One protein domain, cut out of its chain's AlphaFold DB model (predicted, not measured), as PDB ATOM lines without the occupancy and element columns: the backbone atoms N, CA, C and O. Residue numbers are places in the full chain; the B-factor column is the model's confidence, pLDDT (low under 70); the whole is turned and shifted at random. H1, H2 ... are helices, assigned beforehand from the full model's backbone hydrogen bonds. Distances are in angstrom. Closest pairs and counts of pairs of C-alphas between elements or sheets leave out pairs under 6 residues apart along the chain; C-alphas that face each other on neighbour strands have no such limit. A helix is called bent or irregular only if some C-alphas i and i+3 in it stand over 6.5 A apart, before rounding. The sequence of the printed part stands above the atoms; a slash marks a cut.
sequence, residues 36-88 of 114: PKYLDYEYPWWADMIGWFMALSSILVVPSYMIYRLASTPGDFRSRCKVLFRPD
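AT A GLANCE: This is residues 36 to 88 of the 114 residues of the protein "sodium- and chloride-dependent GABA transporter 2-like" of Lingula unguis (UniProt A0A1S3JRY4). One long helix, H1, kinked partway along, makes most of the length of this rod, and a short helix, H2, sits across its far end, so that the two meet as an L. Before H1 a stretch with no named element extends the rod at the other end, and its residues 37 to 43 stick out free. The printed part has 53 residues with two named helices, H1 then H2, and no named strand; the class is all helix. The whole is extended, with a radius of gyration of the C-alphas of 19.3 A and spans of 58 by 19 by 13 A.

HOW THE PARTS SIT: H1, residues 45 to 72, has a kink of 43 degrees near residue 59. It is neither bent nor irregular, but only just: C-alphas 59 and 62 are 6.2 A apart. H2, residues 77 to 84, touches H1, and H1 touches it with residues 69 to 70 alone. The closest C-alphas of the two helices are those of Leu 70 and Arg 80, 6.4 A apart. Their lines are about perpendicular, at 80 degrees, and their centres are 23.2 A apart. Every O i to N i+4 pair is within hydrogen-bond range in H2, and 20 of 24 are in H1. Residues 49 to 65 of H1 stand free.

IN THESE COORDINATES: H1 runs 38.5 A from C-alpha 45 at (-40.017, -34.831, 43.138) to C-alpha 72 at (-52.194, -2.050, 26.987). H2 measures 10.6 A from first to last C-alpha and ends with C-alpha 84 at (-53.812, 2.133, 37.363).

THE WHOLE: The two C-alphas farthest apart are those of Asp 40 and Gly 75, at 58.8 A. The printed part has no cut, and the link from H1 to H2, 4 residues, is tight. The mean pLDDT of the printed part is 79.1; residues 36 to 38, 40 to 41, 74 to 75 and 87 to 88 are under 70.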
ATOM      1  N   PRO A  36     -44.123 -34.975  51.244       64.62
ATOM      2  CA  PRO A  36     -45.217 -35.619  51.950       64.62
ATOM      3  C   PRO A  36     -45.117 -37.137  51.781       64.62
ATOM      4  O   PRO A  36     -45.470 -37.690  50.747       64.62
ATOM      5  N   LYS A  37     -44.601 -37.831  52.801       66.88
ATOM      6  CA  LYS A  37     -44.516 -39.297  52.808       66.88
ATOM      7  C   LYS A  37     -45.874 -39.872  53.188       66.88
ATOM      8  O   LYS A  37     -46.409 -39.524  54.241       66.88
ATOM      9  N   TYR A  38     -46.419 -40.749  52.352       65.31
ATOM     10  CA  TYR A  38     -47.650 -41.475  52.656       65.31
ATOM     11  C   TYR A  38     -47.312 -42.947  52.897       65.31
ATOM     12  O   TYR A  38     -46.897 -43.641  51.971       65.31
ATOM     13  N   LEU A  39     -47.454 -43.400  54.148       72.62
ATOM     14  CA  LEU A  39     -46.951 -44.694  54.639       72.62
ATOM     15  C   LEU A  39     -45.466 -44.906  54.269       72.62
ATOM     16  O   LEU A  39     -44.606 -44.235  54.836       72.62
ATOM     17  N   ASP A  40     -45.197 -45.780  53.296       66.44
ATOM     18  CA  ASP A  40     -43.871 -46.162  52.788       66.44
ATOM     19  C   ASP A  40     -43.586 -45.628  51.367       66.44
ATOM     20  O   ASP A  40     -42.574 -45.970  50.759       66.44
ATOM     21  N   TYR A  41     -44.471 -44.794  50.809       65.94
ATOM     22  CA  TYR A  41     -44.291 -44.204  49.483       65.94
ATOM     23  C   TYR A  41     -43.648 -42.820  49.596       65.94
ATOM     24  O   TYR A  41     -44.249 -41.867  50.109       65.94
ATOM     25  N   GLU A  42     -42.410 -42.706  49.115       72.69
ATOM     26  CA  GLU A  42     -41.769 -41.408  48.930       72.69
ATOM     27  C   GLU A  42     -42.406 -40.698  47.738       72.69
ATOM     28  O   GLU A  42     -42.383 -41.199  46.612       72.69
ATOM     29  N   TYR A  43     -43.002 -39.531  48.003       70.44
ATOM     30  CA  TYR A  43     -43.595 -38.738  46.942       70.44
ATOM     31  C   TYR A  43     -42.499 -38.319  45.960       70.44
ATOM     32  O   TYR A  43     -41.448 -37.816  46.369       70.44
ATOM     33  N   PRO A  44     -42.713 -38.543  44.663       80.94
ATOM     34  CA  PRO A  44     -41.718 -38.227  43.669       80.94
ATOM     35  C   PRO A  44     -41.579 -36.712  43.512       80.94
ATOM     36  O   PRO A  44     -42.559 -35.968  43.566       80.94
ATOM     37  N   TRP A  45     -40.361 -36.255  43.231       80.25
ATOM     38  CA  TRP A  45     -40.017 -34.831  43.138       80.25
ATOM     39  C   TRP A  45     -40.887 -34.026  42.148       80.25
ATOM     40  O   TRP A  45     -41.079 -32.823  42.327       80.25
ATOM     41  N   TRP A  46     -41.452 -34.672  41.119       83.81
ATOM     42  CA  TRP A  46     -42.347 -34.008  40.165       83.81
ATOM     43  C   TRP A  46     -43.668 -33.575  40.799       83.81
ATOM     44  O   TRP A  46     -44.258 -32.579  40.386       83.81
ATOM     45  N   ALA A  47     -44.159 -34.316  41.784       82.81
ATOM     46  CA  ALA A  47     -45.472 -34.077  42.346       82.81
ATOM     47  C   ALA A  47     -45.437 -32.915  43.355       82.81
ATOM     48  O   ALA A  47     -46.351 -32.090  43.372       82.81
ATOM     49  N   ASP A  48     -44.313 -32.759  44.061       82.06
ATOM     50  CA  ASP A  48     -43.988 -31.554  44.828       82.06
ATOM     51  C   ASP A  48     -43.951 -30.321  43.907       82.06
ATOM     52  O   ASP A  48     -44.627 -29.322  44.165       82.06
ATOM     53  N   MET A  49     -43.253 -30.408  42.767       85.50
ATOM     54  CA  MET A  49     -43.207 -29.324  41.776       85.50
ATOM     55  C   MET A  49     -44.602 -28.937  41.269       85.50
ATOM     56  O   MET A  49     -44.926 -27.752  41.237       85.50
ATOM     57  N   ILE A  50     -45.452 -29.908  40.918       88.69
ATOM     58  CA  ILE A  50     -46.825 -29.645  40.453       88.69
ATOM     59  C   ILE A  50     -47.646 -28.910  41.523       88.69
ATOM     60  O   ILE A  50     -48.361 -27.965  41.190       88.69
ATOM     61  N   GLY A  51     -47.513 -29.285  42.800       86.31
ATOM     62  CA  GLY A  51     -48.178 -28.594  43.909       86.31
ATOM     63  C   GLY A  51     -47.752 -27.128  44.028       86.31
ATOM     64  O   GLY A  51     -48.598 -26.234  44.112       86.31
ATOM     65  N   TRP A  52     -46.447 -26.859  43.944       85.62
ATOM     66  CA  TRP A  52     -45.918 -25.493  43.937       85.62
ATOM     67  C   TRP A  52     -46.371 -24.698  42.709       85.62
ATOM     68  O   TRP A  52     -46.792 -23.551  42.851       85.62
ATOM     69  N   PHE A  53     -46.361 -25.293  41.514       90.44
ATOM     70  CA  PHE A  53     -46.852 -24.636  40.300       90.44
ATOM     71  C   PHE A  53     -48.345 -24.303  40.384       90.44
ATOM     72  O   PHE A  53     -48.752 -23.215  39.974       90.44
ATOM     73  N   MET A  54     -49.160 -25.193  40.953       90.12
ATOM     74  CA  MET A  54     -50.589 -24.954  41.148       90.12
ATOM     75  C   MET A  54     -50.841 -23.799  42.128       90.12
ATOM     76  O   MET A  54     -51.683 -22.941  41.859       90.12
ATOM     77  N   ALA A  55     -50.076 -23.723  43.222       88.38
ATOM     78  CA  ALA A  55     -50.160 -22.615  44.173       88.38
ATOM     79  C   ALA A  55     -49.687 -21.281  43.559       88.38
ATOM     80  O   ALA A  55     -50.361 -20.256  43.681       88.38
ATOM     81  N   LEU A  56     -48.553 -21.292  42.850       88.31
ATOM     82  CA  LEU A  56     -47.985 -20.104  42.206       88.31
ATOM     83  C   LEU A  56     -48.852 -19.582  41.057       88.31
ATOM     84  O   LEU A  56     -48.903 -18.372  40.852       88.31
ATOM     85  N   SER A  57     -49.567 -20.459  40.347       93.75
ATOM     86  CA  SER A  57     -50.492 -20.083  39.270       93.75
ATOM     87  C   SER A  57     -51.468 -18.993  39.720       93.75
ATOM     88  O   SER A  57     -51.523 -17.925  39.109       93.75
ATOM     89  N   SER A  58     -52.151 -19.188  40.853       91.31
ATOM     90  CA  SER A  58     -53.100 -18.193  41.371       91.31
ATOM     91  C   SER A  58     -52.419 -16.879  41.768       91.31
ATOM     92  O   SER A  58     -53.009 -15.810  41.607       91.31
ATOM     93  N   ILE A  59     -51.191 -16.941  42.288       89.25
ATOM     94  CA  ILE A  59     -50.437 -15.759  42.725       89.25
ATOM     95  C   ILE A  59     -49.963 -14.945  41.516       89.25
ATOM     96  O   ILE A  59     -49.974 -13.720  41.572       89.25
ATOM     97  N   LEU A  60     -49.597 -15.605  40.411       90.25
ATOM     98  CA  LEU A  60     -49.098 -14.970  39.188       90.25
ATOM     99  C   LEU A  60     -50.191 -14.298  38.342       90.25
ATOM    100  O   LEU A  60     -49.882 -13.383  37.570       90.25
ATOM    101  N   VAL A  61     -51.466 -14.670  38.492       90.94
ATOM    102  CA  VAL A  61     -52.583 -14.016  37.776       90.94
ATOM    103  C   VAL A  61     -52.676 -12.522  38.114       90.94
ATOM    104  O   VAL A  61     -52.881 -11.693  37.230       90.94
ATOM    105  N   VAL A  62     -52.466 -12.146  39.376       88.94
ATOM    106  CA  VAL A  62     -52.538 -10.743  39.817       88.94
ATOM    107  C   VAL A  62     -51.459  -9.859  39.158       88.94
ATOM    108  O   VAL A  62     -51.819  -8.869  38.514       88.94
ATOM    109  N   PRO A  63     -50.150 -10.173  39.245       86.62
ATOM    110  CA  PRO A  63     -49.113  -9.377  38.598       86.62
ATOM    111  C   PRO A  63     -49.171  -9.462  37.071       86.62
ATOM    112  O   PRO A  63     -48.933  -8.450  36.415       86.62
ATOM    113  N   SER A  64     -49.531 -10.610  36.485       87.44
ATOM    114  CA  SER A  64     -49.690 -10.707  35.027       87.44
ATOM    115  C   SER A  64     -50.809  -9.797  34.520       87.44
ATOM    116  O   SER A  64     -50.612  -9.077  33.541       87.44
ATOM    117  N   TYR A  65     -51.938  -9.725  35.231       86.62
ATOM    118  CA  TYR A  65     -53.005  -8.781  34.916       86.62
ATOM    119  C   TYR A  65     -52.550  -7.322  35.056       86.62
ATOM    120  O   TYR A  65     -52.854  -6.496  34.191       86.62
ATOM    121  N   MET A  66     -51.769  -6.993  36.096       83.69
ATOM    122  CA  MET A  66     -51.183  -5.654  36.243       83.69
ATOM    123  C   MET A  66     -50.277  -5.290  35.060       83.69
ATOM    124  O   MET A  66     -50.406  -4.197  34.510       83.69
ATOM    125  N   ILE A  67     -49.398  -6.202  34.633       85.38
ATOM    126  CA  ILE A  67     -48.495  -5.991  33.491       85.38
ATOM    127  C   ILE A  67     -49.295  -5.838  32.198       85.38
ATOM    128  O   ILE A  67     -49.026  -4.919  31.428       85.38
ATOM    129  N   TYR A  68     -50.308  -6.678  31.975       85.50
ATOM    130  CA  TYR A  68     -51.186  -6.581  30.810       85.50
ATOM    131  C   TYR A  68     -51.857  -5.205  30.724       85.50
ATOM    132  O   TYR A  68     -51.807  -4.539  29.688       85.50
ATOM    133  N   ARG A  69     -52.423  -4.723  31.837       80.38
ATOM    134  CA  ARG A  69     -53.041  -3.391  31.920       80.38
ATOM    135  C   ARG A  69     -52.022  -2.267  31.708       80.38
ATOM    136  O   ARG A  69     -52.337  -1.275  31.047       80.38
ATOM    137  N   LEU A  70     -50.802  -2.425  32.220       80.88
ATOM    138  CA  LEU A  70     -49.712  -1.465  32.045       80.88
ATOM    139  C   LEU A  70     -49.216  -1.404  30.594       80.88
ATOM    140  O   LEU A  70     -48.961  -0.313  30.088       80.88
ATOM    141  N   ALA A  71     -49.118  -2.547  29.913       78.69
ATOM    142  CA  ALA A  71     -48.706  -2.638  28.515       78.69
ATOM    143  C   ALA A  71     -49.791  -2.123  27.558       78.69
ATOM    144  O   ALA A  71     -49.476  -1.412  26.607       78.69
ATOM    145  N   SER A  72     -51.062  -2.429  27.839       76.06
ATOM    146  CA  SER A  72     -52.194  -2.050  26.987       76.06
ATOM    147  C   SER A  72     -52.579  -0.567  27.084       76.06
ATOM    148  O   SER A  72     -53.272  -0.072  26.197       76.06
ATOM    149  N   THR A  73     -52.165   0.150  28.133       74.81
ATOM    150  CA  THR A  73     -52.421   1.596  28.275       74.81
ATOM    151  C   THR A  73     -51.342   2.382  27.523       74.81
ATOM    152  O   THR A  73     -50.191   2.255  27.905       74.81
ATOM    153  N   PRO A  74     -51.629   3.208  26.506       62.47
ATOM    154  CA  PRO A  74     -50.616   4.052  25.860       62.47
ATOM    155  C   PRO A  74     -50.195   5.236  26.761       62.47
ATOM    156  O   PRO A  74     -51.029   5.825  27.441       62.47
ATOM    157  N   GLY A  75     -48.903   5.603  26.784       66.25
ATOM    158  CA  GLY A  75     -48.380   6.762  27.545       66.25
ATOM    159  C   GLY A  75     -47.057   6.534  28.294       66.25
ATOM    160  O   GLY A  75     -46.443   5.480  28.154       66.25
ATOM    161  N   ASP A  76     -46.625   7.502  29.108       74.69
ATOM    162  CA  ASP A  76     -45.411   7.424  29.944       74.69
ATOM    163  C   ASP A  76     -45.622   6.564  31.212       74.69
ATOM    164  O   ASP A  76     -46.699   6.601  31.816       74.69
ATOM    165  N   PHE A  77     -44.606   5.805  31.649       72.12
ATOM    166  CA  PHE A  77     -44.711   4.821  32.746       72.12
ATOM    167  C   PHE A  77     -45.271   5.426  34.040       72.12
ATOM    168  O   PHE A  77     -46.105   4.819  34.717       72.12
ATOM    169  N   ARG A  78     -44.861   6.655  34.371       70.88
ATOM    170  CA  ARG A  78     -45.284   7.338  35.600       70.88
ATOM    171  C   ARG A  78     -46.761   7.734  35.565       70.88
ATOM    172  O   ARG A  78     -47.435   7.679  36.595       70.88
ATOM    173  N   SER A  79     -47.268   8.110  34.394       72.19
ATOM    174  CA  SER A  79     -48.682   8.435  34.181       72.19
ATOM    175  C   SER A  79     -49.543   7.176  34.192       72.19
ATOM    176  O   SER A  79     -50.589   7.167  34.840       72.19
ATOM    177  N   ARG A  80     -49.067   6.078  33.585       75.69
ATOM    178  CA  ARG A  80     -49.782   4.792  33.596       75.69
ATOM    179  C   ARG A  80     -49.964   4.247  35.012       75.69
ATOM    180  O   ARG A  80     -51.084   3.916  35.385       75.69
ATOM    181  N   CYS A  81     -48.911   4.227  35.835       75.94
ATOM    182  CA  CYS A  81     -49.020   3.781  37.230       75.94
ATOM    183  C   CYS A  81     -50.023   4.635  38.022       75.94
ATOM    184  O   CYS A  81     -50.865   4.097  38.733       75.94
ATOM    185  N   LYS A  82     -49.997   5.965  37.864       74.75
ATOM    186  CA  LYS A  82     -50.952   6.854  38.546       74.75
ATOM    187  C   LYS A  82     -52.407   6.586  38.164       74.75
ATOM    188  O   LYS A  82     -53.269   6.741  39.018       74.75
ATOM    189  N   VAL A  83     -52.681   6.221  36.911       72.81
ATOM    190  CA  VAL A  83     -54.037   5.877  36.457       72.81
ATOM    191  C   VAL A  83     -54.445   4.494  36.971       72.81
ATOM    192  O   VAL A  83     -55.556   4.331  37.455       72.81
ATOM    193  N   LEU A  84     -53.537   3.515  36.943       73.81
ATOM    194  CA  LEU A  84     -53.812   2.133  37.363       73.81
ATOM    195  C   LEU A  84     -54.031   1.979  38.873       73.81
ATOM    196  O   LEU A  84     -54.836   1.150  39.283       73.81
ATOM    197  N   PHE A  85     -53.342   2.773  39.697       77.75
ATOM    198  CA  PHE A  85     -53.498   2.753  41.156       77.75
ATOM    199  C   PHE A  85     -54.609   3.680  41.672       77.75
ATOM    200  O   PHE A  85     -54.824   3.752  42.884       77.75
ATOM    201  N   ARG A  86     -55.318   4.404  40.795       75.56
ATOM    202  CA  ARG A  86     -56.491   5.182  41.203       75.56
ATOM    203  C   ARG A  86     -57.741   4.300  41.165       75.56
ATOM    204  O   ARG A  86     -58.048   3.739  40.117       75.56
ATOM    205  N   PRO A  87     -58.473   4.173  42.283       69.31
ATOM    206  CA  PRO A  87     -59.775   3.520  42.270       69.31
ATOM    207  C   PRO A  87     -60.774   4.339  41.440       69.31
ATOM    208  O   PRO A  87     -60.746   5.571  41.470       69.31
ATOM    209  N   ASP A  88     -61.674   3.654  40.737       69.12
ATOM    210  CA  ASP A  88     -62.802   4.267  40.028       69.12
ATOM    211  C   ASP A  88     -63.861   4.715  41.052       69.12
ATOM    212  O   ASP A  88     -64.790   3.988  41.394       69.12
TER     213      ASP A  88